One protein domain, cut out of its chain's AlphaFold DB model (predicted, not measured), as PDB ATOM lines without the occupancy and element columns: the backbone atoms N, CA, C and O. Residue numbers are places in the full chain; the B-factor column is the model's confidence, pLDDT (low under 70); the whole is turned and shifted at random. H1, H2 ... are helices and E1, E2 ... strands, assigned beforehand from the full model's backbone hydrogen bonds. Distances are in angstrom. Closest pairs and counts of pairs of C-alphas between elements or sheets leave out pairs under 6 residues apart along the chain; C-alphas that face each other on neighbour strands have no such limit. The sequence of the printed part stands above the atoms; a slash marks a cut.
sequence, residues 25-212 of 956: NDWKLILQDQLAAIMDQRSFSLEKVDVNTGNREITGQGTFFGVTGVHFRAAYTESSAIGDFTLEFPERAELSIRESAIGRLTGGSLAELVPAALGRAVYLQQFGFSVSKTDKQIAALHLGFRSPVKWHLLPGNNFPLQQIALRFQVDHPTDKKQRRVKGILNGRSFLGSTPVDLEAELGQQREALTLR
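Overview. This is residues 25 to 212 of the 956 residues of an uncharacterized protein of Flavilitoribacter nigricans DSM 23189 = NBRC 102662 (UniProt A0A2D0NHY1). The domain is a single long, twisted wall of nine strands set side by side in chain order, with H1 packed on the end that holds E1 and the short H2 grazing the wall near E6 and E7. The strands' lines turn by 110 degrees from E1 to E9, and the row of strands runs along the length of the domain. The printed part has 188 residues, with two named helices and nine named strands in the order H1 E1 E2 E3 E4 H2 E5 E6 E7 E8 E9; the sheet's order is E1 E2 E3 E4 E5 E6 E7 E8 E9, all antiparallel, and the class is mostly strand. The whole is compact by its radius of gyration of the C-alphas, 18.1 A, and elongated in outline, spanning 59 by 36 by 29 A.

Along the chain. The printed part begins with H1, residues 25 to 38, 20.3 A long, from C-alpha 25 at (-95.811, -122.983, 10.452). E1 is residues 44 to 52, 21.2 A; E2 residues 57 to 64; E3 residues 67 to 76, 24.4 A; and E4 residues 82 to 88. H2 is residues 100 to 106, 10.0 A long. E5 is residues 123 to 131, 24.6 A; E6 residues 138 to 147, 27.1 A, from C-alpha 138 at (-75.146, -114.986, 22.510); E7 residues 160 to 171, 31.9 A; and E8 residues 180 to 191, 35.2 A. E9, residues 194 to 202, 25.5 A, ends with C-alpha 202 at (-73.742, -97.042, 35.594). E1 bends by 75 degrees at residue 47, E2 by 71 degrees at residue 61, E3 by 61 degrees at residue 70 and E7 by 68 degrees at residue 163.

Arrangement. The edge strands of the sheet are E1 and E9. E1 to E4 form one meander, each strand the antiparallel neighbour of the one before, and E5 to E9 form another. N 50 and O 59 of the hairpin E1 and E2 are 2.8 A apart, within hydrogen-bond range, as are N 60 and O 72 of E2 and E3 at 3.0 A and N 73 and O 86 of E3 and E4 at 2.9 A. E4 and E5 are antiparallel at 174 degrees, with N 87 and O 127 at 2.7 A. Further along, also within range, are N 128 and O 142 of E5 and E6 at 2.8 A, N 145 and O 166 of E6 and E7 at 2.7 A, N 167 and O 184 of E7 and E8 at 2.8 A, and N 187 and O 198 of E8 and E9 at 2.9 A. H1 is on the sheet, in two layers, a helix on one face of a sheet, at a height over the sheet of 7.5 A. It lies only just over E1, with 3 of its C-alphas falling on that strand, and runs slantwise to the strands, at 49 degrees to E1 on the local plane. The closest C-alphas of H1 and E1 are those of Lys 28 and Val 49, 6.8 A apart. H2 only grazes the sheet, with its residues 102 to 106; the closest C-alphas of H2 and E7 are those of Thr 106 and Val 170, 6.4 A apart. H1 and H2 are apart. In H1 and H2 every O i to N i+4 pair is within hydrogen-bond range.

Size, cuts and confidence. The two C-alphas farthest apart are those of Asp 26 and Gly 156, 59.6 A. The printed part has no cut. The long links are E4 to H2, with 11 residues, H2 to E5, with 16, and E6 to E7, with 12; within the last, residues 151 to 152 pair antiparallel with residues 160 to 161 of E7. The mean pLDDT of the printed part is 87.0, and it is under 70 at residue 25 and residues 133 to 136.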
ATOM      1  N   ASN A  25     -95.790-122.101   9.278       61.38
ATOM      2  CA  ASN A  25     -95.811-122.983  10.452       61.38
ATOM      3  C   ASN A  25     -94.438-123.598  10.785       61.38
ATOM      4  O   ASN A  25     -94.139-123.783  11.964       61.38
ATOM      5  N   ASP A  26     -93.589-123.853   9.788       74.00
ATOM      6  CA  ASP A  26     -92.244-124.406   9.998       74.00
ATOM      7  C   ASP A  26     -91.323-123.357  10.629       74.00
ATOM      8  O   ASP A  26     -90.587-123.646  11.567       74.00
ATOM      9  N   TRP A  27     -91.422-122.099  10.186       78.25
ATOM     10  CA  TRP A  27     -90.661-120.986  10.761       78.25
ATOM     11  C   TRP A  27     -91.048-120.679  12.211       78.25
ATOM     12  O   TRP A  27     -90.182-120.321  13.011       78.25
ATOM     13  N   LYS A  28     -92.321-120.870  12.582       81.88
ATOM     14  CA  LYS A  28     -92.765-120.780  13.980       81.88
ATOM     15  C   LYS A  28     -92.102-121.855  14.850       81.88
ATOM     16  O   LYS A  28     -91.610-121.517  15.924       81.88
ATOM     17  N   LEU A  29     -92.062-123.110  14.392       82.25
ATOM     18  CA  LEU A  29     -91.401-124.217  15.100       82.25
ATOM     19  C   LEU A  29     -89.885-123.990  15.212       82.25
ATOM     20  O   LEU A  29     -89.331-124.107  16.301       82.25
ATOM     21  N   ILE A  30     -89.234-123.553  14.128       83.62
ATOM     22  CA  ILE A  30     -87.802-123.209  14.118       83.62
ATOM     23  C   ILE A  30     -87.495-122.094  15.128       83.62
ATOM     24  O   ILE A  30     -86.520-122.189  15.875       83.62
ATOM     25  N   LEU A  31     -88.315-121.037  15.177       86.38
ATOM     26  CA  LEU A  31     -88.161-119.959  16.156       86.38
ATOM     27  C   LEU A  31     -88.358-120.471  17.589       86.38
ATOM     28  O   LEU A  31     -87.579-120.108  18.467       86.38
ATOM     29  N   GLN A  32     -89.357-121.324  17.833       86.62
ATOM     30  CA  GLN A  32     -89.589-121.919  19.152       86.62
ATOM     31  C   GLN A  32     -88.405-122.770  19.618       86.62
ATOM     32  O   GLN A  32     -87.956-122.586  20.746       86.62
ATOM     33  N   ASP A  33     -87.859-123.634  18.763       84.50
ATOM     34  CA  ASP A  33     -86.716-124.486  19.106       84.50
ATOM     35  C   ASP A  33     -85.450-123.662  19.374       84.50
ATOM     36  O   ASP A  33     -84.746-123.887  20.362       84.50
ATOM     37  N   GLN A  34     -85.174-122.656  18.537       84.94
ATOM     38  CA  GLN A  34     -84.008-121.790  18.727       84.94
ATOM     39  C   GLN A  34     -84.146-120.901  19.972       84.94
ATOM     40  O   GLN A  34     -83.173-120.740  20.708       84.94
ATOM     41  N   LEU A  35     -85.338-120.368  20.267       83.88
ATOM     42  CA  LEU A  35     -85.573-119.628  21.510       83.88
ATOM     43  C   LEU A  35     -85.517-120.541  22.736       83.88
ATOM     44  O   LEU A  35     -84.981-120.111  23.748       83.88
ATOM     45  N   ALA A  36     -85.988-121.788  22.654       83.00
ATOM     46  CA  ALA A  36     -85.898-122.770  23.739       83.00
ATOM     47  C   ALA A  36     -84.449-123.157  24.083       83.00
ATOM     48  O   ALA A  36     -84.146-123.482  25.230       83.00
ATOM     49  N   ALA A  37     -83.545-123.106  23.101       77.31
ATOM     50  CA  ALA A  37     -82.115-123.315  23.321       77.31
ATOM     51  C   ALA A  37     -81.436-122.130  24.036       77.31
ATOM     52  O   ALA A  37     -80.355-122.287  24.604       77.31
ATOM     53  N   ILE A  38     -82.054-120.945  24.005       75.12
ATOM     54  CA  ILE A  38     -81.488-119.685  24.510       75.12
ATOM     55  C   ILE A  38     -82.163-119.254  25.822       75.12
ATOM     56  O   ILE A  38     -81.504-118.774  26.746       75.12
ATOM     57  N   MET A  39     -83.477-119.435  25.920       74.88
ATOM     58  CA  MET A  39     -84.337-119.083  27.043       74.88
ATOM     59  C   MET A  39     -85.105-120.324  27.506       74.88
ATOM     60  O   MET A  39     -85.483-121.171  26.705       74.88
ATOM     61  N   ASP A  40     -85.379-120.423  28.808       73.19
ATOM     62  CA  ASP A  40     -86.205-121.502  29.366       73.19
ATOM     63  C   ASP A  40     -87.575-121.525  28.662       73.19
ATOM     64  O   ASP A  40     -88.214-120.478  28.552       73.19
ATOM     65  N   GLN A  41     -88.035-122.698  28.206       75.50
ATOM     66  CA  GLN A  41     -89.319-122.870  27.505       75.50
ATOM     67  C   GLN A  41     -90.520-122.332  28.297       75.50
ATOM     68  O   GLN A  41     -91.531-121.968  27.709       75.50
ATOM     69  N   ARG A  42     -90.419-122.226  29.628       75.69
ATOM     70  CA  ARG A  42     -91.459-121.604  30.471       75.69
ATOM     71  C   ARG A  42     -91.482-120.075  30.396       75.69
ATOM     72  O   ARG A  42     -92.394-119.451  30.925       75.69
ATOM     73  N   SER A  43     -90.467-119.470  29.785       76.88
ATOM     74  CA  SER A  43     -90.280-118.019  29.717       76.88
ATOM     75  C   SER A  43     -90.929-117.390  28.491       76.88
ATOM     76  O   SER A  43     -90.930-116.163  28.410       76.88
ATOM     77  N   PHE A  44     -91.467-118.174  27.548       87.56
ATOM     78  CA  PHE A  44     -92.142-117.614  26.381       87.56
ATOM     79  C   PHE A  44     -93.257-118.504  25.813       87.56
ATOM     80  O   PHE A  44     -93.224-119.725  25.925       87.56
ATOM     81  N   SER A  45     -94.231-117.884  25.149       89.69
ATOM     82  CA  SER A  45     -95.166-118.547  24.238       89.69
ATOM     83  C   SER A  45     -95.485-117.624  23.060       89.69
ATOM     84  O   SER A  45     -95.580-116.410  23.225       89.69
ATOM     85  N   LEU A  46     -95.600-118.186  21.856       90.06
ATOM     86  CA  LEU A  46     -95.826-117.413  20.629       90.06
ATOM     87  C   LEU A  46     -97.306-117.459  20.242       90.06
ATOM     88  O   LEU A  46     -97.823-118.528  19.894       90.06
ATOM     89  N   GLU A  47     -97.960-116.300  20.253       87.75
ATOM     90  CA  GLU A  47     -99.394-116.157  19.983       87.75
ATOM     91  C   GLU A  47     -99.626-115.917  18.488       87.75
ATOM     92  O   GLU A  47    -100.219-116.756  17.805       87.75
ATOM     93  N   LYS A  48     -99.067-114.824  17.958       87.50
ATOM     94  CA  LYS A  48     -99.145-114.438  16.546       87.50
ATOM     95  C   LYS A  48     -97.746-114.379  15.939       87.50
ATOM     96  O   LYS A  48     -96.840-113.834  16.560       87.50
ATOM     97  N   VAL A  49     -97.579-114.932  14.738       87.88
ATOM     98  CA  VAL A  49     -96.298-114.978  14.020       87.88
ATOM     99  C   VAL A  49     -96.525-114.600  12.560       87.88
ATOM    100  O   VAL A  49     -97.318-115.244  11.879       87.88
ATOM    101  N   ASP A  50     -95.804-113.587  12.096       87.94
ATOM    102  CA  ASP A  50     -95.801-113.079  10.730       87.94
ATOM    103  C   ASP A  50     -94.384-113.247  10.149       87.94
ATOM    104  O   ASP A  50     -93.401-112.741  10.699       87.94
ATOM    105  N   VAL A  51     -94.264-113.994   9.045       85.38
ATOM    106  CA  VAL A  51     -92.977-114.354   8.425       85.38
ATOM    107  C   VAL A  51     -92.739-113.504   7.179       85.38
ATOM    108  O   VAL A  51     -93.505-113.572   6.221       85.38
ATOM    109  N   ASN A  52     -91.640-112.748   7.163       83.25
ATOM    110  CA  ASN A  52     -91.161-112.013   5.998       83.25
ATOM    111  C   ASN A  52     -89.924-112.710   5.414       83.25
ATOM    112  O   ASN A  52     -88.786-112.495   5.839       83.25
ATOM    113  N   THR A  53     -90.152-113.548   4.404       74.06
ATOM    114  CA  THR A  53     -89.099-114.327   3.737       74.06
ATOM    115  C   THR A  53     -88.128-113.466   2.925       74.06
ATOM    116  O   THR A  53     -86.969-113.853   2.789       74.06
ATOM    117  N   GLY A  54     -88.555-112.294   2.437       72.94
ATOM    118  CA  GLY A  54     -87.712-111.370   1.669       72.94
ATOM    119  C   GLY A  54     -86.606-110.732   2.510       72.94
ATOM    120  O   GLY A  54     -85.475-110.612   2.048       72.94
ATOM    121  N   ASN A  55     -86.912-110.418   3.771       72.56
ATOM    122  CA  ASN A  55     -85.954-109.829   4.714       72.56
ATOM    123  C   ASN A  55     -85.355-110.852   5.694       72.56
ATOM    124  O   ASN A  55     -84.543-110.475   6.531       72.56
ATOM    125  N   ARG A  56     -85.736-112.137   5.598       83.62
ATOM    126  CA  ARG A  56     -85.379-113.196   6.565       83.62
ATOM    127  C   ARG A  56     -85.712-112.798   8.008       83.62
ATOM    128  O   ARG A  56     -84.915-112.987   8.926       83.62
ATOM    129  N   GLU A  57     -86.902-112.244   8.193       88.88
ATOM    130  CA  GLU A  57     -87.374-111.753   9.484       88.88
ATOM    131  C   GLU A  57     -88.685-112.418   9.885       88.88
ATOM    132  O   GLU A  57     -89.578-112.632   9.064       88.88
ATOM    133  N   ILE A  58     -88.813-112.703  11.176       90.50
ATOM    134  CA  ILE A  58     -90.060-113.125  11.800       90.50
ATOM    135  C   ILE A  58     -90.453-112.051  12.805       90.50
ATOM    136  O   ILE A  58     -89.655-111.675  13.660       90.50
ATOM    137  N   THR A  59     -91.688-111.575  12.723       92.56
ATOM    138  CA  THR A  59     -92.261-110.635  13.693       92.56
ATOM    139  C   THR A  59     -93.525-111.219  14.290       92.56
ATOM    140  O   THR A  59     -94.093-112.165  13.747       92.56
ATOM    141  N   GLY A  60     -93.980-110.698  15.420       93.19
ATOM    142  CA  GLY A  60     -95.222-111.183  15.994       93.19
ATOM    143  C   GLY A  60     -95.489-110.680  17.394       93.19
ATOM    144  O   GLY A  60     -94.846-109.748  17.873       93.19
ATOM    145  N   GLN A  61     -96.452-111.322  18.046       93.81
ATOM    146  CA  GLN A  61     -96.798-111.082  19.439       93.81
ATOM    147  C   GLN A  61     -96.790-112.397  20.211       93.81
ATOM    148  O   GLN A  61     -97.115-113.464  19.677       93.81
ATOM    149  N   GLY A  62     -96.421-112.326  21.479       92.50
ATOM    150  CA  GLY A  62     -96.454-113.469  22.368       92.50
ATOM    151  C   GLY A  62     -96.427-113.071  23.830       92.50
ATOM    152  O   GLY A  62     -96.424-111.891  24.188       92.50
ATOM    153  N   THR A  63     -96.357-114.090  24.671       91.00
ATOM    154  CA  THR A  63     -96.106-113.928  26.094       91.00
ATOM    155  C   THR A  63     -94.626-114.151  26.355       91.00
ATOM    156  O   THR A  63     -94.117-115.207  26.000       91.00
ATOM    157  N   PHE A  64     -93.938-113.207  26.997       90.19
ATOM    158  CA  PHE A  64     -92.532-113.347  27.396       90.19
ATOM    159  C   PHE A  64     -92.357-112.939  28.858       90.19
ATOM    160  O   PHE A  64     -92.907-111.935  29.301       90.19
ATOM    161  N   PHE A  65     -91.610-113.739  29.624       87.50
ATOM    162  CA  PHE A  65     -91.408-113.578  31.071       87.50
ATOM    163  C   PHE A  65     -92.721-113.370  31.855       87.50
ATOM    164  O   PHE A  65     -92.773-112.603  32.813       87.50
ATOM    165  N   GLY A  66     -93.800-114.035  31.423       86.25
ATOM    166  CA  GLY A  66     -95.131-113.928  32.034       86.25
ATOM    167  C   GLY A  66     -95.949-112.690  31.638       86.25
ATOM    168  O   GLY A  66     -97.053-112.529  32.145       86.25
ATOM    169  N   VAL A  67     -95.452-111.837  30.735       89.38
ATOM    170  CA  VAL A  67     -96.171-110.664  30.206       89.38
ATOM    171  C   VAL A  67     -96.738-110.984  28.827       89.38
ATOM    172  O   VAL A  67     -95.976-111.363  27.942       89.38
ATOM    173  N   THR A  68     -98.050-110.827  28.643       91.25
ATOM    174  CA  THR A  68     -98.766-111.049  27.372       91.25
ATOM    175  C   THR A  68     -98.703-109.819  26.457       91.25
ATOM    176  O   THR A  68     -98.472-108.698  26.918       91.25
ATOM    177  N   GLY A  69     -98.915-110.010  25.150       91.06
ATOM    178  CA  GLY A  69     -98.944-108.909  24.173       91.06
ATOM    179  C   GLY A  69     -97.581-108.258  23.899       91.06
ATOM    180  O   GLY A  69     -97.518-107.113  23.448       91.06
ATOM    181  N   VAL A  70     -96.484-108.965  24.182       93.81
ATOM    182  CA  VAL A  70     -95.115-108.515  23.899       93.81
ATOM    183  C   VAL A  70     -94.846-108.686  22.411       93.81
ATOM    184  O   VAL A  70     -95.004-109.783  21.873       93.81
ATOM    185  N   HIS A  71     -94.431-107.609  21.747       95.69
ATOM    186  CA  HIS A  71     -94.051-107.660  20.341       95.69
ATOM    187  C   HIS A  71     -92.640-108.217  20.227       95.69
ATOM    188  O   HIS A  71     -91.766-107.829  20.997       95.69
ATOM    189  N   PHE A  72     -92.403-109.109  19.274       94.69
ATOM    190  CA  PHE A  72     -91.071-109.635  19.016       94.69
ATOM    191  C   PHE A  72     -90.678-109.473  17.552       94.69
ATOM    192  O   PHE A  72     -91.527-109.467  16.656       94.69
ATOM    193  N   ARG A  73     -89.370-109.397  17.318       94.56
ATOM    194  CA  ARG A  73     -88.740-109.432  16.000       94.56
ATOM    195  C   ARG A  73     -87.484-110.292  16.072       94.56
ATOM    196  O   ARG A  73     -86.629-110.067  16.920       94.56
ATOM    197  N   ALA A  74     -87.376-111.261  15.174       91.88
ATOM    198  CA  ALA A  74     -86.233-112.146  15.007       91.88
ATOM    199  C   ALA A  74     -85.686-111.988  13.585       91.88
ATOM    200  O   ALA A  74     -86.390-112.286  12.621       91.88
ATOM    201  N   ALA A  75     -84.444-111.533  13.448       90.38
ATOM    202  CA  ALA A  75     -83.749-111.447  12.169       90.38
ATOM    203  C   ALA A  75     -82.768-112.615  12.029       90.38
ATOM    204  O   ALA A  75     -81.971-112.886  12.932       90.38
ATOM    205  N   TYR A  76     -82.813-113.306  10.891       85.69
ATOM    206  CA  TYR A  76     -82.031-114.516  10.646       85.69
ATOM    207  C   TYR A  76     -80.803-114.246   9.775       85.69
ATOM    208  O   TYR A  76     -80.813-113.433   8.850       85.69
ATOM    209  N   THR A  77     -79.728-114.976  10.056       81.88
ATOM    210  CA  THR A  77     -78.516-114.992   9.237       81.88
ATOM    211  C   THR A  77     -78.710-115.832   7.970       81.88
ATOM    212  O   THR A  77     -79.719-116.516   7.789       81.88
ATOM    213  N   GLU A  78     -77.713-115.833   7.080       76.00
ATOM    214  CA  GLU A  78     -77.740-116.658   5.863       76.00
ATOM    215  C   GLU A  78     -77.807-118.165   6.136       76.00
ATOM    216  O   GLU A  78     -78.302-118.917   5.301       76.00
ATOM    217  N   SER A  79     -77.376-118.605   7.322       71.50
ATOM    218  CA  SER A  79     -77.419-120.002   7.758       71.50
ATOM    219  C   SER A  79     -78.714-120.384   8.487       71.50
ATOM    220  O   SER A  79     -78.769-121.441   9.110       71.50
ATOM    221  N   SER A  80     -79.763-119.552   8.407       75.19
ATOM    222  CA  SER A  80     -81.067-119.781   9.062       75.19
ATOM    223  C   SER A  80     -80.993-119.915  10.593       75.19
ATOM    224  O   SER A  80     -81.855-120.527  11.225       75.19
ATOM    225  N   ALA A  81     -79.982-119.302  11.212       81.31
ATOM    226  CA  ALA A  81     -79.902-119.102  12.658       81.31
ATOM    227  C   ALA A  81     -80.331-117.673  13.020       81.31
ATOM    228  O   ALA A  81     -80.056-116.750  12.249       81.31
ATOM    229  N   ILE A  82     -80.955-117.472  14.185       85.25
ATOM    230  CA  ILE A  82     -81.225-116.126  14.717       85.25
ATOM    231  C   ILE A  82     -79.900-115.360  14.823       85.25
ATOM    232  O   ILE A  82     -78.970-115.805  15.493       85.25
ATOM    233  N   GLY A  83     -79.812-114.221  14.138       85.81
ATOM    234  CA  GLY A  83     -78.702-113.277  14.250       85.81
ATOM    235  C   GLY A  83     -78.983-112.181  15.273       85.81
ATOM    236  O   GLY A  83     -78.093-111.826  16.044       85.81
ATOM    237  N   ASP A  84     -80.221-111.688  15.299       90.88
ATOM    238  CA  ASP A  84     -80.705-110.662  16.222       90.88
ATOM    239  C   ASP A  84     -82.142-110.974  16.650       90.88
ATOM    240  O   ASP A  84     -82.956-111.450  15.851       90.88
ATOM    241  N   PHE A  85     -82.450-110.725  17.916       92.75
ATOM    242  CA  PHE A  85     -83.775-110.897  18.482       92.75
ATOM    243  C   PHE A  85     -84.109-109.717  19.378       92.75
ATOM    244  O   PHE A  85     -83.304-109.338  20.226       92.75
ATOM    245  N   THR A  86     -85.310-109.168  19.240       94.44
ATOM    246  CA  THR A  86     -85.805-108.053  20.049       94.44
ATOM    247  C   THR A  86     -87.234-108.306  20.510       94.44
ATOM    248  O   THR A  86     -88.038-108.913  19.806       94.44
ATOM    249  N   LEU A  87     -87.526-107.842  21.718       94.69
ATOM    250  CA  LEU A  87     -88.801-107.848  22.410       94.69
ATOM    251  C   LEU A  87     -89.125-106.416  22.823       94.69
ATOM    252  O   LEU A  87     -88.299-105.756  23.458       94.69
ATOM    253  N   GLU A  88     -90.342-105.978  22.536       94.94
ATOM    254  CA  GLU A  88     -90.910-104.716  22.991       94.94
ATOM    255  C   GLU A  88     -92.125-105.006  23.872       94.94
ATOM    256  O   GLU A  88     -93.128-105.586  23.442       94.94
ATOM    257  N   PHE A  89     -92.009-104.630  25.142       93.19
ATOM    258  CA  PHE A  89     -93.040-104.859  26.143       93.19
ATOM    259  C   PHE A  89     -94.074-103.730  26.094       93.19
ATOM    260  O   PHE A  89     -93.702-102.573  25.873       93.19
ATOM    261  N   PRO A  90     -95.362-104.021  26.357       89.94
ATOM    262  CA  PRO A  90     -96.373-102.983  26.492       89.94
ATOM    263  C   PRO A  90     -95.965-101.930  27.529       89.94
ATOM    264  O   PRO A  90     -95.457-102.255  28.608       89.94
ATOM    265  N   GLU A  91     -96.260-100.655  27.275       81.69
ATOM    266  CA  GLU A  91     -96.359 -99.694  28.375       81.69
ATOM    267  C   GLU A  91     -97.355-100.266  29.395       81.69
ATOM    268  O   GLU A  91     -98.360-100.774  28.972       81.69
ATOM    269  N   ARG A  92     -97.189-100.197  30.709       81.19
ATOM    270  CA  ARG A  92     -97.986-100.912  31.744       81.19
ATOM    271  C   ARG A  92     -97.510-102.334  32.035       81.19
ATOM    272  O   ARG A  92     -97.954-102.886  33.031       81.19
ATOM    273  N   ALA A  93     -96.572-102.903  31.276       85.19
ATOM    274  CA  ALA A  93     -95.860-104.087  31.748       85.19
ATOM    275  C   ALA A  93     -95.059-103.745  33.021       85.19
ATOM    276  O   ALA A  93     -94.249-102.813  33.023       85.19
ATOM    277  N   GLU A  94     -95.278-104.502  34.099       85.94
ATOM    278  CA  GLU A  94     -94.604-104.334  35.399       85.94
ATOM    279  C   GLU A  94     -93.529-105.405  35.642       85.94
ATOM    280  O   GLU A  94     -93.315-105.881  36.758       85.94
ATOM    281  N   LEU A  95     -92.803-105.787  34.590       87.50
ATOM    282  CA  LEU A  95     -91.722-106.761  34.703       87.50
ATOM    283  C   LEU A  95     -90.488-106.124  35.354       87.50
ATOM    284  O   LEU A  95     -89.749-105.376  34.717       87.50
ATOM    285  N   SER A  96     -90.280-106.400  36.640       87.75
ATOM    286  CA  SER A  96     -89.211-105.789  37.434       87.75
ATOM    287  C   SER A  96     -87.809-106.135  36.917       87.75
ATOM    288  O   SER A  96     -87.520-107.279  36.580       87.75
ATOM    289  N   ILE A  97     -86.875-105.182  37.000       87.25
ATOM    290  CA  ILE A  97     -85.430-105.428  36.807       87.25
ATOM    291  C   ILE A  97     -84.852-106.513  37.735       87.25
ATOM    292  O   ILE A  97     -83.778-107.052  37.476       87.25
ATOM    293  N   ARG A  98     -85.550-106.835  38.830       86.19
ATOM    294  CA  ARG A  98     -85.174-107.899  39.769       86.19
ATOM    295  C   ARG A  98     -85.641-109.289  39.337       86.19
ATOM    296  O   ARG A  98     -85.417-110.238  40.086       86.19
ATOM    297  N   GLU A  99     -86.293-109.414  38.183       85.75
ATOM    298  CA  GLU A  99     -86.774-110.699  37.692       85.75
ATOM    299  C   GLU A  99     -85.625-111.713  37.595       85.75
ATOM    300  O   GLU A  99     -84.582-111.481  36.975       85.75
ATOM    301  N   SER A 100     -85.839-112.871  38.214       81.38
ATOM    302  CA  SER A 100     -84.869-113.958  38.302       81.38
ATOM    303  C   SER A 100     -84.434-114.473  36.926       81.38
ATOM    304  O   SER A 100     -83.277-114.856  36.744       81.38
ATOM    305  N   ALA A 101     -85.341-114.469  35.942       79.06
ATOM    306  CA  ALA A 101     -85.033-114.848  34.566       79.06
ATOM    307  C   ALA A 101     -84.033-113.878  33.914       79.06
ATOM    308  O   ALA A 101     -83.057-114.325  33.314       79.06
ATOM    309  N   ILE A 102     -84.207-112.569  34.120       82.25
ATOM    310  CA  ILE A 102     -83.280-111.543  33.626       82.25
ATOM    311  C   ILE A 102     -81.907-111.729  34.277       82.25
ATOM    312  O   ILE A 102     -80.901-111.810  33.575       82.25
ATOM    313  N   GLY A 103     -81.865-111.892  35.605       82.00
ATOM    314  CA  GLY A 103     -80.616-112.089  36.346       82.00
ATOM    315  C   GLY A 103     -79.834-113.341  35.929       82.00
ATOM    316  O   GLY A 103     -78.601-113.337  35.955       82.00
ATOM    317  N   ARG A 104     -80.525-114.410  35.505       81.56
ATOM    318  CA  ARG A 104     -79.888-115.614  34.944       81.56
ATOM    319  C   ARG A 104     -79.227-115.337  33.593       81.56
ATOM    320  O   ARG A 104     -78.096-115.771  33.392       81.56
ATOM    321  N   LEU A 105     -79.893-114.587  32.712       78.81
ATOM    322  CA  LEU A 105     -79.397-114.253  31.371       78.81
ATOM    323  C   LEU A 105     -78.199-113.299  31.416       78.81
ATOM    324  O   LEU A 105     -77.210-113.499  30.720       78.81
ATOM    325  N   THR A 106     -78.243-112.297  32.290       83.06
ATOM    326  CA  THR A 106     -77.140-111.342  32.495       83.06
ATOM    327  C   THR A 106     -76.042-111.906  33.405       83.06
ATOM    328  O   THR A 106     -74.958-111.335  33.534       83.06
ATOM    329  N   GLY A 107     -76.329-113.042  34.048       78.56
ATOM    330  CA  GLY A 107     -75.478-113.785  34.968       78.56
ATOM    331  C   GLY A 107     -75.115-113.047  36.261       78.56
ATOM    332  O   GLY A 107     -74.066-113.327  36.848       78.56
ATOM    333  N   GLY A 108     -75.982-112.131  36.684       81.25
ATOM    334  CA  GLY A 108     -75.901-111.313  37.891       81.25
ATOM    335  C   GLY A 108     -77.077-110.332  37.952       81.25
ATOM    336  O   GLY A 108     -77.713-110.060  36.933       81.25
ATOM    337  N   SER A 109     -77.388-109.800  39.134       85.50
ATOM    338  CA  SER A 109     -78.511-108.871  39.322       85.50
ATOM    339  C   SER A 109     -78.185-107.481  38.765       85.50
ATOM    340  O   SER A 109     -77.399-106.744  39.355       85.50
ATOM    341  N   LEU A 110     -78.826-107.065  37.665       87.44
ATOM    342  CA  LEU A 110     -78.677-105.691  37.146       87.44
ATOM    343  C   LEU A 110     -79.199-104.633  38.127       87.44
ATOM    344  O   LEU A 110     -78.730-103.496  38.124       87.44
ATOM    345  N   ALA A 111     -80.126-105.008  39.014       86.75
ATOM    346  CA  ALA A 111     -80.624-104.127  40.065       86.75
ATOM    347  C   ALA A 111     -79.508-103.664  41.023       86.75
ATOM    348  O   ALA A 111     -79.680-102.648  41.696       86.75
ATOM    349  N   GLU A 112     -78.369-104.368  41.076       85.69
ATOM    350  CA  GLU A 112     -77.172-103.973  41.831       85.69
ATOM    351  C   GLU A 112     -76.409-102.806  41.185       85.69
ATOM    352  O   GLU A 112     -75.712-102.078  41.881       85.69
ATOM    353  N   LEU A 113     -76.620-102.517  39.902       87.50
ATOM    354  CA  LEU A 113     -75.999-101.375  39.214       87.50
ATOM    355  C   LEU A 113     -76.891-100.125  39.207       87.50
ATOM    356  O   LEU A 113     -76.429 -99.022  38.940       87.50
ATOM    357  N   VAL A 114     -78.178-100.289  39.516       89.19
ATOM    358  CA  VAL A 114     -79.171 -99.209  39.504       89.19
ATOM    359  C   VAL A 114     -79.207 -98.468  40.845       89.19
ATOM    360  O   VAL A 114     -79.104 -99.111  41.898       89.19
ATOM    361  N   PRO A 115     -79.420 -97.137  40.849       88.62
ATOM    362  CA  PRO A 115     -79.631 -96.381  42.076       88.62
ATOM    363  C   PRO A 115     -80.724 -96.978  42.969       88.62
ATOM    364  O   PRO A 115     -81.820 -97.310  42.511       88.62
ATOM    365  N   ALA A 116     -80.451 -97.078  44.273       84.62
ATOM    366  CA  ALA A 116     -81.380 -97.666  45.243       84.62
ATOM    367  C   ALA A 116     -82.764 -96.988  45.246       84.62
ATOM    368  O   ALA A 116     -83.770 -97.675  45.412       84.62
ATOM    369  N   ALA A 117     -82.811 -95.675  44.985       85.19
ATOM    370  CA  ALA A 117     -84.043 -94.893  44.864       85.19
ATOM    371  C   ALA A 117     -84.966 -95.371  43.726       85.19
ATOM    372  O   ALA A 117     -86.177 -95.199  43.805       85.19
ATOM    373  N   LEU A 118     -84.404 -96.000  42.690       87.69
ATOM    374  CA  LEU A 118     -85.139 -96.496  41.526       87.69
ATOM    375  C   LEU A 118     -85.428 -97.995  41.604       87.69
ATOM    376  O   LEU A 118     -86.428 -98.460  41.069       87.69
ATOM    377  N   GLY A 119     -84.572 -98.772  42.273       72.75
ATOM    378  CA  GLY A 119     -84.482-100.230  42.113       72.75
ATOM    379  C   GLY A 119     -85.712-101.079  42.483       72.75
ATOM    380  O   GLY A 119     -85.616-102.305  42.409       72.75
ATOM    381  N   ARG A 120     -86.832-100.482  42.914       77.88
ATOM    382  CA  ARG A 120     -88.132-101.157  43.117       77.88
ATOM    383  C   ARG A 120     -89.196-100.787  42.076       77.88
ATOM    384  O   ARG A 120     -90.192-101.486  41.987       77.88
ATOM    385  N   ALA A 121     -88.972 -99.741  41.286       85.44
ATOM    386  CA  ALA A 121     -89.912 -99.215  40.301       85.44
ATOM    387  C   ALA A 121     -89.226 -99.043  38.938       85.44
ATOM    388  O   ALA A 121     -89.307 -97.988  38.315       85.44
ATOM    389  N   VAL A 122     -88.481-100.060  38.506       88.94
ATOM    390  CA  VAL A 122     -87.814-100.105  37.201       88.94
ATOM    391  C   VAL A 122     -88.315-101.337  36.473       88.94
ATOM    392  O   VAL A 122     -88.143-102.458  36.963       88.94
ATOM    393  N   TYR A 123     -88.929-101.103  35.320       91.62
ATOM    394  CA  TYR A 123     -89.659-102.114  34.570       91.62
ATOM    395  C   TYR A 123     -89.088-102.264  33.168       91.62
ATOM    396  O   TYR A 123     -88.727-101.271  32.532       91.62
ATOM    397  N   LEU A 124     -88.978-103.510  32.711       91.38
ATOM    398  CA  LEU A 124     -88.460-103.850  31.393       91.38
ATOM    399  C   LEU A 124     -89.399-103.300  30.314       91.38
ATOM    400  O   LEU A 124     -90.605-103.525  30.350       91.38
ATOM    401  N   GLN A 125     -88.826-102.567  29.369       93.44
ATOM    402  CA  GLN A 125     -89.510-102.023  28.197       93.44
ATOM    403  C   GLN A 125     -89.025-102.709  26.921       93.44
ATOM    404  O   GLN A 125     -89.809-102.942  26.008       93.44
ATOM    405  N   GLN A 126     -87.738-103.049  26.867       93.81
ATOM    406  CA  GLN A 126     -87.124-103.684  25.715       93.81
ATOM    407  C   GLN A 126     -86.148-104.760  26.173       93.81
ATOM    408  O   GLN A 126     -85.396-104.562  27.127       93.81
ATOM    409  N   PHE A 127     -86.123-105.886  25.479       93.31
ATOM    410  CA  PHE A 127     -85.111-106.920  25.658       93.31
ATOM    411  C   PHE A 127     -84.667-107.408  24.295       93.31
ATOM    412  O   PHE A 127     -85.487-107.566  23.407       93.31
ATOM    413  N   GLY A 128     -83.391-107.684  24.117       92.38
ATOM    414  CA  GLY A 128     -82.908-108.268  22.887       92.38
ATOM    415  C   GLY A 128     -81.557-108.920  23.057       92.38
ATOM    416  O   GLY A 128     -80.875-108.728  24.066       92.38
ATOM    417  N   PHE A 129     -81.179-109.706  22.064       91.69
ATOM    418  CA  PHE A 129     -79.883-110.347  22.012       91.69
ATOM    419  C   PHE A 129     -79.398-110.496  20.577       91.69
ATOM    420  O   PHE A 129     -80.189-110.706  19.662       91.69
ATOM    421  N   SER A 130     -78.082-110.451  20.408       90.25
ATOM    422  CA  SER A 130     -77.410-110.786  19.156       90.25
ATOM    423  C   SER A 130     -76.583-112.055  19.327       90.25
ATOM    424  O   SER A 130     -76.079-112.346  20.416       90.25
ATOM    425  N   VAL A 131     -76.443-112.836  18.260       84.00
ATOM    426  CA  VAL A 131     -75.726-114.119  18.269       84.00
ATOM    427  C   VAL A 131     -74.425-113.999  17.477       84.00
ATOM    428  O   VAL A 131     -74.379-113.410  16.396       84.00
ATOM    429  N   SER A 132     -73.345-114.572  18.013       76.50
ATOM    430  CA  SER A 132     -72.050-114.645  17.335       76.50
ATOM    431  C   SER A 132     -72.156-115.489  16.065       76.50
ATOM    432  O   SER A 132     -72.608-116.635  16.104       76.50
ATOM    433  N   LYS A 133     -71.664-114.944  14.943       68.62
ATOM    434  CA  LYS A 133     -71.593-115.660  13.657       68.62
ATOM    435  C   LYS A 133     -70.662-116.882  13.708       68.62
ATOM    436  O   LYS A 133     -70.831-117.786  12.896       68.62
ATOM    437  N   THR A 134     -69.710-116.910  14.645       66.00
ATOM    438  CA  THR A 134     -68.645-117.925  14.716       66.00
ATOM    439  C   THR A 134     -68.980-119.053  15.694       66.00
ATOM    440  O   THR A 134     -68.868-120.222  15.338       66.00
ATOM    441  N   ASP A 135     -69.472-118.713  16.891       66.50
ATOM    442  CA  ASP A 135     -69.585-119.673  18.005       66.50
ATOM    443  C   ASP A 135     -71.032-120.088  18.314       66.50
ATOM    444  O   ASP A 135     -71.270-120.891  19.215       66.50
ATOM    445  N   LYS A 136     -72.015-119.524  17.591       68.75
ATOM    446  CA  LYS A 136     -73.464-119.740  17.798       68.75
ATOM    447  C   LYS A 136     -73.939-119.487  19.242       68.75
ATOM    448  O   LYS A 136     -74.975-119.995  19.660       68.75
ATOM    449  N   GLN A 137     -73.180-118.701  20.002       77.38
ATOM    450  CA  GLN A 137     -73.491-118.247  21.357       77.38
ATOM    451  C   GLN A 137     -73.999-116.804  21.326       77.38
ATOM    452  O   GLN A 137     -73.690-116.058  20.394       77.38
ATOM    453  N   ILE A 138     -74.734-116.388  22.360       83.69
ATOM    454  CA  ILE A 138     -75.146-114.986  22.510       83.69
ATOM    455  C   ILE A 138     -73.892-114.103  22.608       83.69
ATOM    456  O   ILE A 138     -73.081-114.269  23.518       83.69
ATOM    457  N   ALA A 139     -73.748-113.164  21.675       86.69
ATOM    458  CA  ALA A 139     -72.659-112.195  21.646       86.69
ATOM    459  C   ALA A 139     -72.937-111.014  22.585       86.69
ATOM    460  O   ALA A 139     -72.064-110.648  23.372       86.69
ATOM    461  N   ALA A 140     -74.153-110.462  22.549       91.12
ATOM    462  CA  ALA A 140     -74.565-109.376  23.431       91.12
ATOM    463  C   ALA A 140     -76.050-109.468  23.808       91.12
ATOM    464  O   ALA A 140     -76.871-109.913  23.006       91.12
ATOM    465  N   LEU A 141     -76.391-109.013  25.016       92.25
ATOM    466  CA  LEU A 141     -77.763-108.713  25.437       92.25
ATOM    467  C   LEU A 141     -77.973-107.204  25.470       92.25
ATOM    468  O   LEU A 141     -77.119-106.484  25.983       92.25
ATOM    469  N   HIS A 142     -79.139-106.749  25.028       94.00
ATOM    470  CA  HIS A 142     -79.593-105.366  25.109       94.00
ATOM    471  C   HIS A 142     -80.868-105.313  25.948       94.00
ATOM    472  O   HIS A 142     -81.854-105.967  25.627       94.00
ATOM    473  N   LEU A 143     -80.861-104.557  27.041       94.25
ATOM    474  CA  LEU A 143     -82.017-104.424  27.923       94.25
ATOM    475  C   LEU A 143     -82.348-102.949  28.123       94.25
ATOM    476  O   LEU A 143     -81.504-102.178  28.570       94.25
ATOM    477  N   GLY A 144     -83.578-102.561  27.806       93.69
ATOM    478  CA  GLY A 144     -84.130-101.235  28.048       93.69
ATOM    479  C   GLY A 144     -85.158-101.292  29.169       93.69
ATOM    480  O   GLY A 144     -86.086-102.097  29.129       93.69
ATOM    481  N   PHE A 145     -85.018-100.422  30.158       93.94
ATOM    482  CA  PHE A 145     -85.935-100.281  31.276       93.94
ATOM    483  C   PHE A 145     -86.423 -98.843  31.394       93.94
ATOM    484  O   PHE A 145     -85.725 -97.902  31.018       93.94
ATOM    485  N   ARG A 146     -87.589 -98.675  32.014       93.25
ATOM    486  CA  ARG A 146     -88.160 -97.374  32.366       93.25
ATOM    487  C   ARG A 146     -88.545 -97.324  33.838       93.25
ATOM    488  O   ARG A 146     -88.921 -98.347  34.414       93.25
ATOM    489  N   SER A 147     -88.500 -96.136  34.435       92.38
ATOM    490  CA  SER A 147     -89.045 -95.893  35.772       92.38
ATOM    491  C   SER A 147     -90.136 -94.821  35.730       92.38
ATOM    492  O   SER A 147     -89.874 -93.713  35.259       92.38
ATOM    493  N   PRO A 148     -91.357 -95.114  36.224       87.62
ATOM    494  CA  PRO A 148     -92.418 -94.118  36.349       87.62
ATOM    495  C   PRO A 148     -92.249 -93.226  37.591       87.62
ATOM    496  O   PRO A 148     -92.961 -92.235  37.736       87.62
ATOM    497  N   VAL A 149     -91.332 -93.575  38.501       90.38
ATOM    498  CA  VAL A 149     -91.101 -92.845  39.749       90.38
ATOM    499  C   VAL A 149     -90.060 -91.753  39.523       90.38
ATOM    500  O   VAL A 149     -89.050 -91.958  38.852       90.38
ATOM    501  N   LYS A 150     -90.310 -90.579  40.108       92.69
ATOM    502  CA  LYS A 150     -89.348 -89.477  40.120       92.69
ATOM    503  C   LYS A 150     -88.234 -89.769  41.115       92.69
ATOM    504  O   LYS A 150     -88.499 -90.208  42.232       92.69
ATOM    505  N   TRP A 151     -86.999 -89.457  40.742       93.00
ATOM    506  CA  TRP A 151     -85.859 -89.540  41.646       93.00
ATOM    507  C   TRP A 151     -85.354 -88.143  41.989       93.00
ATOM    508  O   TRP A 151     -84.805 -87.450  41.142       93.00
ATOM    509  N   HIS A 152     -85.539 -87.727  43.239       91.69
ATOM    510  CA  HIS A 152     -84.959 -86.484  43.743       91.69
ATOM    511  C   HIS A 152     -83.449 -86.655  43.904       91.69
ATOM    512  O   HIS A 152     -82.996 -87.453  44.728       91.69
ATOM    513  N   LEU A 153     -82.682 -85.945  43.072       92.31
ATOM    514  CA  LEU A 153     -81.227 -86.091  43.019       92.31
ATOM    515  C   LEU A 153     -80.528 -85.384  44.183       92.31
ATOM    516  O   LEU A 153     -79.397 -85.738  44.507       92.31
ATOM    517  N   LEU A 154     -81.185 -84.392  44.792       91.81
ATOM    518  CA  LEU A 154     -80.607 -83.499  45.792       91.81
ATOM    519  C   LEU A 154     -81.541 -83.306  47.009       91.81
ATOM    520  O   LEU A 154     -82.741 -83.591  46.923       91.81
ATOM    521  N   PRO A 155     -81.002 -82.845  48.157       85.94
ATOM    522  CA  PRO A 155     -81.756 -82.503  49.366       85.94
ATOM    523  C   PRO A 155     -82.980 -81.604  49.146       85.94
ATOM    524  O   PRO A 155     -83.072 -80.862  48.172       85.94
ATOM    525  N   GLY A 156     -83.935 -81.660  50.081       80.62
ATOM    526  CA  GLY A 156     -85.124 -80.795  50.062       80.62
ATOM    527  C   GLY A 156     -86.158 -81.149  48.986       80.62
ATOM    528  O   GLY A 156     -87.053 -80.355  48.723       80.62
ATOM    529  N   ASN A 157     -86.049 -82.338  48.375       80.19
ATOM    530  CA  ASN A 157     -86.796 -82.742  47.177       80.19
ATOM    531  C   ASN A 157     -86.528 -81.842  45.958       80.19
ATOM    532  O   ASN A 157     -87.319 -81.819  45.010       80.19
ATOM    533  N   ASN A 158     -85.393 -81.142  45.950       82.50
ATOM    534  CA  ASN A 158     -84.985 -80.320  44.825       82.50
ATOM    535  C   ASN A 158     -84.498 -81.190  43.659       82.50
ATOM    536  O   ASN A 158     -84.107 -82.350  43.824       82.50
ATOM    537  N   PHE A 159     -84.546 -80.607  42.463       93.44
ATOM    538  CA  PHE A 159     -84.016 -81.184  41.232       93.44
ATOM    539  C   PHE A 159     -84.450 -82.646  40.942       93.44
ATOM    540  O   PHE A 159     -83.623 -83.567  40.917       93.44
ATOM    541  N   PRO A 160     -85.763 -82.904  40.752       94.75
ATOM    542  CA  PRO A 160     -86.264 -84.234  40.426       94.75
ATOM    543  C   PRO A 160     -85.845 -84.668  39.019       94.75
ATOM    544  O   PRO A 160     -86.028 -83.936  38.045       94.75
ATOM    545  N   LEU A 161     -85.362 -85.900  38.905       96.19
ATOM    546  CA  LEU A 161     -85.200 -86.611  37.646       96.19
ATOM    547  C   LEU A 161     -86.495 -87.362  37.317       96.19
ATOM    548  O   LEU A 161     -87.024 -88.105  38.147       96.19
ATOM    549  N   GLN A 162     -87.008 -87.175  36.107       95.25
ATOM    550  CA  GLN A 162     -88.200 -87.835  35.577       95.25
ATOM    551  C   GLN A 162     -87.930 -88.407  34.183       95.25
ATOM    552  O   GLN A 162     -86.842 -88.232  33.647       95.25
ATOM    553  N   GLN A 163     -88.906 -89.110  33.593       94.00
ATOM    554  CA  GLN A 163     -88.736 -89.784  32.291       94.00
ATOM    555  C   GLN A 163     -87.485 -90.682  32.274       94.00
ATOM    556  O   GLN A 163     -86.690 -90.661  31.339       94.00
ATOM    557  N   ILE A 164     -87.285 -91.425  33.366       95.62
ATOM    558  CA  ILE A 164     -86.046 -92.158  33.608       95.62
ATOM    559  C   ILE A 164     -86.034 -93.424  32.758       95.62
ATOM    560  O   ILE A 164     -86.924 -94.272  32.881       95.62
ATOM    561  N   ALA A 165     -84.992 -93.570  31.948       94.75
ATOM    562  CA  ALA A 165     -84.730 -94.736  31.121       94.75
ATOM    563  C   ALA A 165     -83.350 -95.310  31.450       94.75
ATOM    564  O   ALA A 165     -82.371 -94.576  31.556       94.75
ATOM    565  N   LEU A 166     -83.258 -96.629  31.593       94.81
ATOM    566  CA  LEU A 166     -82.000 -97.331  31.818       94.81
ATOM    567  C   LEU A 166     -81.756 -98.288  30.662       94.81
ATOM    568  O   LEU A 166     -82.647 -99.041  30.282       94.81
ATOM    569  N   ARG A 167     -80.551 -98.279  30.108       94.88
ATOM    570  CA  ARG A 167     -80.139 -99.188  29.042       94.88
ATOM    571  C   ARG A 167     -78.938 -99.980  29.511       94.88
ATOM    572  O   ARG A 167     -77.971 -99.395  29.983       94.88
ATOM    573  N   PHE A 168     -78.995-101.293  29.373       94.38
ATOM    574  CA  PHE A 168     -77.896-102.190  29.680       94.38
ATOM    575  C   PHE A 168     -77.477-102.949  28.435       94.38
ATOM    576  O   PHE A 168     -78.318-103.453  27.691       94.38
ATOM    577  N   GLN A 169     -76.169-103.062  28.256       93.88
ATOM    578  CA  GLN A 169     -75.548-103.971  27.313       93.88
ATOM    579  C   GLN A 169     -74.691-104.968  28.091       93.88
ATOM    580  O   GLN A 169     -73.846-104.567  28.894       93.88
ATOM    581  N   VAL A 170     -74.926-106.260  27.873       92.25
ATOM    582  CA  VAL A 170     -74.118-107.337  28.455       92.25
ATOM    583  C   VAL A 170     -73.403-108.066  27.332       92.25
ATOM    584  O   VAL A 170     -74.029-108.838  26.615       92.25
ATOM    585  N   ASP A 171     -72.103-107.829  27.199       90.62
ATOM    586  CA  ASP A 171     -71.251-108.507  26.224       90.62
ATOM    587  C   ASP A 171     -70.808-109.864  26.783       90.62
ATOM    588  O   ASP A 171     -70.490-109.975  27.974       90.62
ATOM    589  N   HIS A 172     -70.776-110.888  25.928       87.31
ATOM    590  CA  HIS A 172     -70.413-112.269  26.272       87.31
ATOM    591  C   HIS A 172     -71.141-112.796  27.527       87.31
ATOM    592  O   HIS A 172     -70.503-113.274  28.471       87.31
ATOM    593  N   PRO A 173     -72.487-112.720  27.586       84.50
ATOM    594  CA  PRO A 173     -73.264-113.051  28.785       84.50
ATOM    595  C   PRO A 173     -73.017-114.479  29.298       84.50
ATOM    596  O   PRO A 173     -73.080-114.716  30.507       84.50
ATOM    597  N   THR A 174     -72.679-115.423  28.417       77.75
ATOM    598  CA  THR A 174     -72.446-116.835  28.753       77.75
ATOM    599  C   THR A 174     -71.021-117.136  29.243       77.75
ATOM    600  O   THR A 174     -70.834-118.124  29.956       77.75
ATOM    601  N   ASP A 175     -70.028-116.274  28.975       83.69
ATOM    602  CA  ASP A 175     -68.638-116.451  29.426       83.69
ATOM    603  C   ASP A 175     -68.335-115.583  30.655       83.69
ATOM    604  O   ASP A 175     -68.101-114.380  30.562       83.69
ATOM    605  N   LYS A 176     -68.254-116.206  31.836       82.12
ATOM    606  CA  LYS A 176     -67.966-115.503  33.098       82.12
ATOM    607  C   LYS A 176     -66.643-114.727  33.108       82.12
ATOM    608  O   LYS A 176     -66.546-113.774  33.873       82.12
ATOM    609  N   LYS A 177     -65.626-115.145  32.344       84.69
ATOM    610  CA  LYS A 177     -64.307-114.488  32.325       84.69
ATOM    611  C   LYS A 177     -64.275-113.293  31.377       84.69
ATOM    612  O   LYS A 177     -63.538-112.347  31.638       84.69
ATOM    613  N   GLN A 178     -65.054-113.337  30.297       85.56
ATOM    614  CA  GLN A 178     -65.108-112.272  29.290       85.56
ATOM    615  C   GLN A 178     -66.311-111.336  29.440       85.56
ATOM    616  O   GLN A 178     -66.352-110.299  28.780       85.56
ATOM    617  N   ARG A 179     -67.269-111.666  30.318       87.69
ATOM    618  CA  ARG A 179     -68.492-110.886  30.511       87.69
ATOM    619  C   ARG A 179     -68.200-109.438  30.890       87.69
ATOM    620  O   ARG A 179     -67.503-109.167  31.871       87.69
ATOM    621  N   ARG A 180     -68.830-108.506  30.177       89.19
ATOM    622  CA  ARG A 180     -68.799-107.069  30.489       89.19
ATOM    623  C   ARG A 180     -70.214-106.518  30.515       89.19
ATOM    624  O   ARG A 180     -71.006-106.815  29.631       89.19
ATOM    625  N   VAL A 181     -70.526-105.714  31.527       90.38
ATOM    626  CA  VAL A 181     -71.818-105.028  31.644       90.38
ATOM    627  C   VAL A 181     -71.570-103.534  31.529       90.38
ATOM    628  O   VAL A 181     -70.781-102.983  32.296       90.38
ATOM    629  N   LYS A 182     -72.246-102.887  30.581       91.19
ATOM    630  CA  LYS A 182     -72.311-101.430  30.452       91.19
ATOM    631  C   LYS A 182     -73.742-100.994  30.713       91.19
ATOM    632  O   LYS A 182     -74.665-101.564  30.137       91.19
ATOM    633  N   GLY A 183     -73.932-100.007  31.579       93.06
ATOM    634  CA  GLY A 183     -75.240 -99.423  31.842       93.06
ATOM    635  C   GLY A 183     -75.219 -97.925  31.585       93.06
ATOM    636  O   GLY A 183     -74.244 -97.261  31.922       93.06
ATOM    637  N   ILE A 184     -76.293 -97.401  31.013       95.25
ATOM    638  CA  ILE A 184     -76.519 -95.970  30.815       95.25
ATOM    639  C   ILE A 184     -77.863 -95.632  31.447       95.25
ATOM    640  O   ILE A 184     -78.862 -96.309  31.198       95.25
ATOM    641  N   LEU A 185     -77.890 -94.591  32.265       95.31
ATOM    642  CA  LEU A 185     -79.093 -94.003  32.830       95.31
ATOM    643  C   LEU A 185     -79.319 -92.651  32.170       95.31
ATOM    644  O   LEU A 185     -78.438 -91.802  32.194       95.31
ATOM    645  N   ASN A 186     -80.519 -92.456  31.638       96.94
ATOM    646  CA  ASN A 186     -80.995 -91.187  31.115       96.94
ATOM    647  C   ASN A 186     -82.212 -90.728  31.907       96.94
ATOM    648  O   ASN A 186     -83.021 -91.543  32.358       96.94
ATOM    649  N   GLY A 187     -82.377 -89.423  32.038       96.50
ATOM    650  CA  GLY A 187     -83.601 -88.832  32.545       96.50
ATOM    651  C   GLY A 187     -83.636 -87.341  32.275       96.50
ATOM    652  O   GLY A 187     -82.641 -86.736  31.898       96.50
ATOM    653  N   ARG A 188     -84.796 -86.739  32.491       96.88
ATOM    654  CA  ARG A 188     -85.027 -85.316  32.289       96.88
ATOM    655  C   ARG A 188     -85.244 -84.622  33.621       96.88
ATOM    656  O   ARG A 188     -86.003 -85.111  34.455       96.88
ATOM    657  N   SER A 189     -84.617 -83.471  33.803       96.50
ATOM    658  CA  SER A 189     -84.929 -82.522  34.870       96.50
ATOM    659  C   SER A 189     -85.162 -81.129  34.279       96.50
ATOM    660  O   SER A 189     -85.242 -80.985  33.059       96.50
ATOM    661  N   PHE A 190     -85.330 -80.119  35.131       94.56
ATOM    662  CA  PHE A 190     -85.618 -78.750  34.711       94.56
ATOM    663  C   PHE A 190     -84.819 -77.743  35.531       94.56
ATOM    664  O   PHE A 190     -84.775 -77.830  36.758       94.56
ATOM    665  N   LEU A 191     -84.232 -76.764  34.843       93.75
ATOM    666  CA  LEU A 191     -83.677 -75.549  35.437       93.75
ATOM    667  C   LEU A 191     -84.651 -74.408  35.116       93.75
ATOM    668  O   LEU A 191     -84.693 -73.906  33.994       93.75
ATOM    669  N   GLY A 192     -85.515 -74.060  36.074       88.12
ATOM    670  CA  GLY A 192     -86.688 -73.222  35.805       88.12
ATOM    671  C   GLY A 192     -87.667 -73.922  34.858       88.12
ATOM    672  O   GLY A 192     -88.121 -75.028  35.142       88.12
ATOM    673  N   SER A 193     -87.989 -73.288  33.729       89.75
ATOM    674  CA  SER A 193     -88.805 -73.882  32.660       89.75
ATOM    675  C   SER A 193     -87.988 -74.643  31.610       89.75
ATOM    676  O   SER A 193     -88.575 -75.286  30.742       89.75
ATOM    677  N   THR A 194     -86.654 -74.578  31.657       93.62
ATOM    678  CA  THR A 194     -85.794 -75.172  30.627       93.62
ATOM    679  C   THR A 194     -85.552 -76.656  30.918       93.62
ATOM    680  O   THR A 194     -85.024 -76.976  31.987       93.62
ATOM    681  N   PRO A 195     -85.922 -77.577  30.004       94.56
ATOM    682  CA  PRO A 195     -85.646 -78.999  30.169       94.56
ATOM    683  C   PRO A 195     -84.149 -79.285  30.029       94.56
ATOM    684  O   PRO A 195     -83.475 -78.732  29.162       94.56
ATOM    685  N   VAL A 196     -83.645 -80.185  30.869       95.56
ATOM    686  CA  VAL A 196     -82.240 -80.597  30.899       95.56
ATOM    687  C   VAL A 196     -82.178 -82.118  30.917       95.56
ATOM    688  O   VAL A 196     -82.618 -82.756  31.878       95.56
ATOM    689  N   ASP A 197     -81.652 -82.697  29.841       96.56
ATOM    690  CA  ASP A 197     -81.486 -84.142  29.701       96.56
ATOM    691  C   ASP A 197     -80.161 -84.566  30.344       96.56
ATOM    692  O   ASP A 197     -79.088 -84.083  29.982       96.56
ATOM    693  N   LEU A 198     -80.257 -85.424  31.353       97.62
ATOM    694  CA  LEU A 198     -79.168 -85.895  32.197       97.62
ATOM    695  C   LEU A 198     -78.834 -87.342  31.853       97.62
ATOM    696  O   LEU A 198     -79.716 -88.203  31.852       97.62
ATOM    697  N   GLU A 199     -77.550 -87.605  31.647       97.19
ATOM    698  CA  GLU A 199     -77.015 -88.924  31.322       97.19
ATOM    699  C   GLU A 199     -75.940 -89.336  32.334       97.19
ATOM    700  O   GLU A 199     -75.134 -88.512  32.773       97.19
ATOM    701  N   ALA A 200     -75.909 -90.613  32.712       96.12
ATOM    702  CA  ALA A 200     -74.848 -91.195  33.525       96.12
ATOM    703  C   ALA A 200     -74.502 -92.616  33.086       96.12
ATOM    704  O   ALA A 200     -75.384 -93.429  32.810       96.12
ATOM    705  N   GLU A 201     -73.216 -92.948  33.140       93.56
ATOM    706  CA  GLU A 201     -72.762 -94.333  33.063       93.56
ATOM    707  C   GLU A 201     -72.935 -95.024  34.424       93.56
ATOM    708  O   GLU A 201     -72.536 -94.510  35.473       93.56
ATOM    709  N   LEU A 202     -73.540 -96.210  34.413       90.50
ATOM    710  CA  LEU A 202     -73.742 -97.042  35.594       90.50
ATOM    711  C   LEU A 202     -72.536 -97.965  35.779       90.50
ATOM    712  O   LEU A 202     -72.285 -98.856  34.966       90.50
ATOM    713  N   GLY A 203     -71.808 -97.755  36.873       81.44
ATOM    714  CA  GLY A 203     -70.660 -98.566  37.272       81.44
ATOM    715  C   GLY A 203     -70.907 -99.386  38.539       81.44
ATOM    716  O   GLY A 203     -71.949 -99.292  39.184       81.44
ATOM    717  N   GLN A 204     -69.900-100.173  38.926       76.00
ATOM    718  CA  GLN A 204     -69.913-100.970  40.164       76.00
ATOM    719  C   GLN A 204     -69.890-100.088  41.429       76.00
ATOM    720  O   GLN A 204     -70.460-100.442  42.458       76.00
ATOM    721  N   GLN A 205     -69.252 -98.915  41.356       81.56
ATOM    722  CA  GLN A 205     -69.193 -97.947  42.451       81.56
ATOM    723  C   GLN A 205     -70.372 -96.978  42.372       81.56
ATOM    724  O   GLN A 205     -70.269 -95.898  41.790       81.56
ATOM    725  N   ARG A 206     -71.499 -97.350  42.986       76.00
ATOM    726  CA  ARG A 206     -72.711 -96.511  43.024       76.00
ATOM    727  C   ARG A 206     -72.442 -95.090  43.528       76.00
ATOM    728  O   ARG A 206     -72.976 -94.142  42.970       76.00
ATOM    729  N   GLU A 207     -71.580 -94.937  44.529       79.31
ATOM    730  CA  GLU A 207     -71.239 -93.641  45.141       79.31
ATOM    731  C   GLU A 207     -70.493 -92.677  44.199       79.31
ATOM    732  O   GLU A 207     -70.449 -91.474  44.460       79.31
ATOM    733  N   ALA A 208     -69.925 -93.182  43.099       84.31
ATOM    734  CA  ALA A 208     -69.227 -92.388  42.087       84.31
ATOM    735  C   ALA A 208     -70.144 -91.914  40.941       84.31
ATOM    736  O   ALA A 208     -69.683 -91.237  40.020       84.31
ATOM    737  N   LEU A 209     -71.436 -92.262  40.979       91.88
ATOM    738  CA  LEU A 209     -72.387 -91.916  39.927       91.88
ATOM    739  C   LEU A 209     -72.467 -90.397  39.727       91.88
ATOM    740  O   LEU A 209     -72.787 -89.651  40.654       91.88
ATOM    741  N   THR A 210     -72.227 -89.967  38.490       95.38
ATOM    742  CA  THR A 210     -72.300 -88.565  38.076       95.38
ATOM    743  C   THR A 210     -73.238 -88.444  36.883       95.38
ATOM    744  O   THR A 210     -72.948 -88.998  35.826       95.38
ATOM    745  N   LEU A 211     -74.342 -87.712  37.046       97.00
ATOM    746  CA  LEU A 211     -75.220 -87.336  35.942       97.00
ATOM    747  C   LEU A 211     -74.703 -86.057  35.297       97.00
ATOM    748  O   LEU A 211     -74.391 -85.100  36.002       97.00
ATOM    749  N   ARG A 212     -74.620 -86.031  33.970       97.75
ATOM    750  CA  ARG A 212     -74.111 -84.894  33.205       97.75
ATOM    751  C   ARG A 212     -75.130 -84.411  32.190       97.75
ATOM    752  O   ARG A 212     -75.866 -85.209  31.620       97.75
TER     753      ARG A 212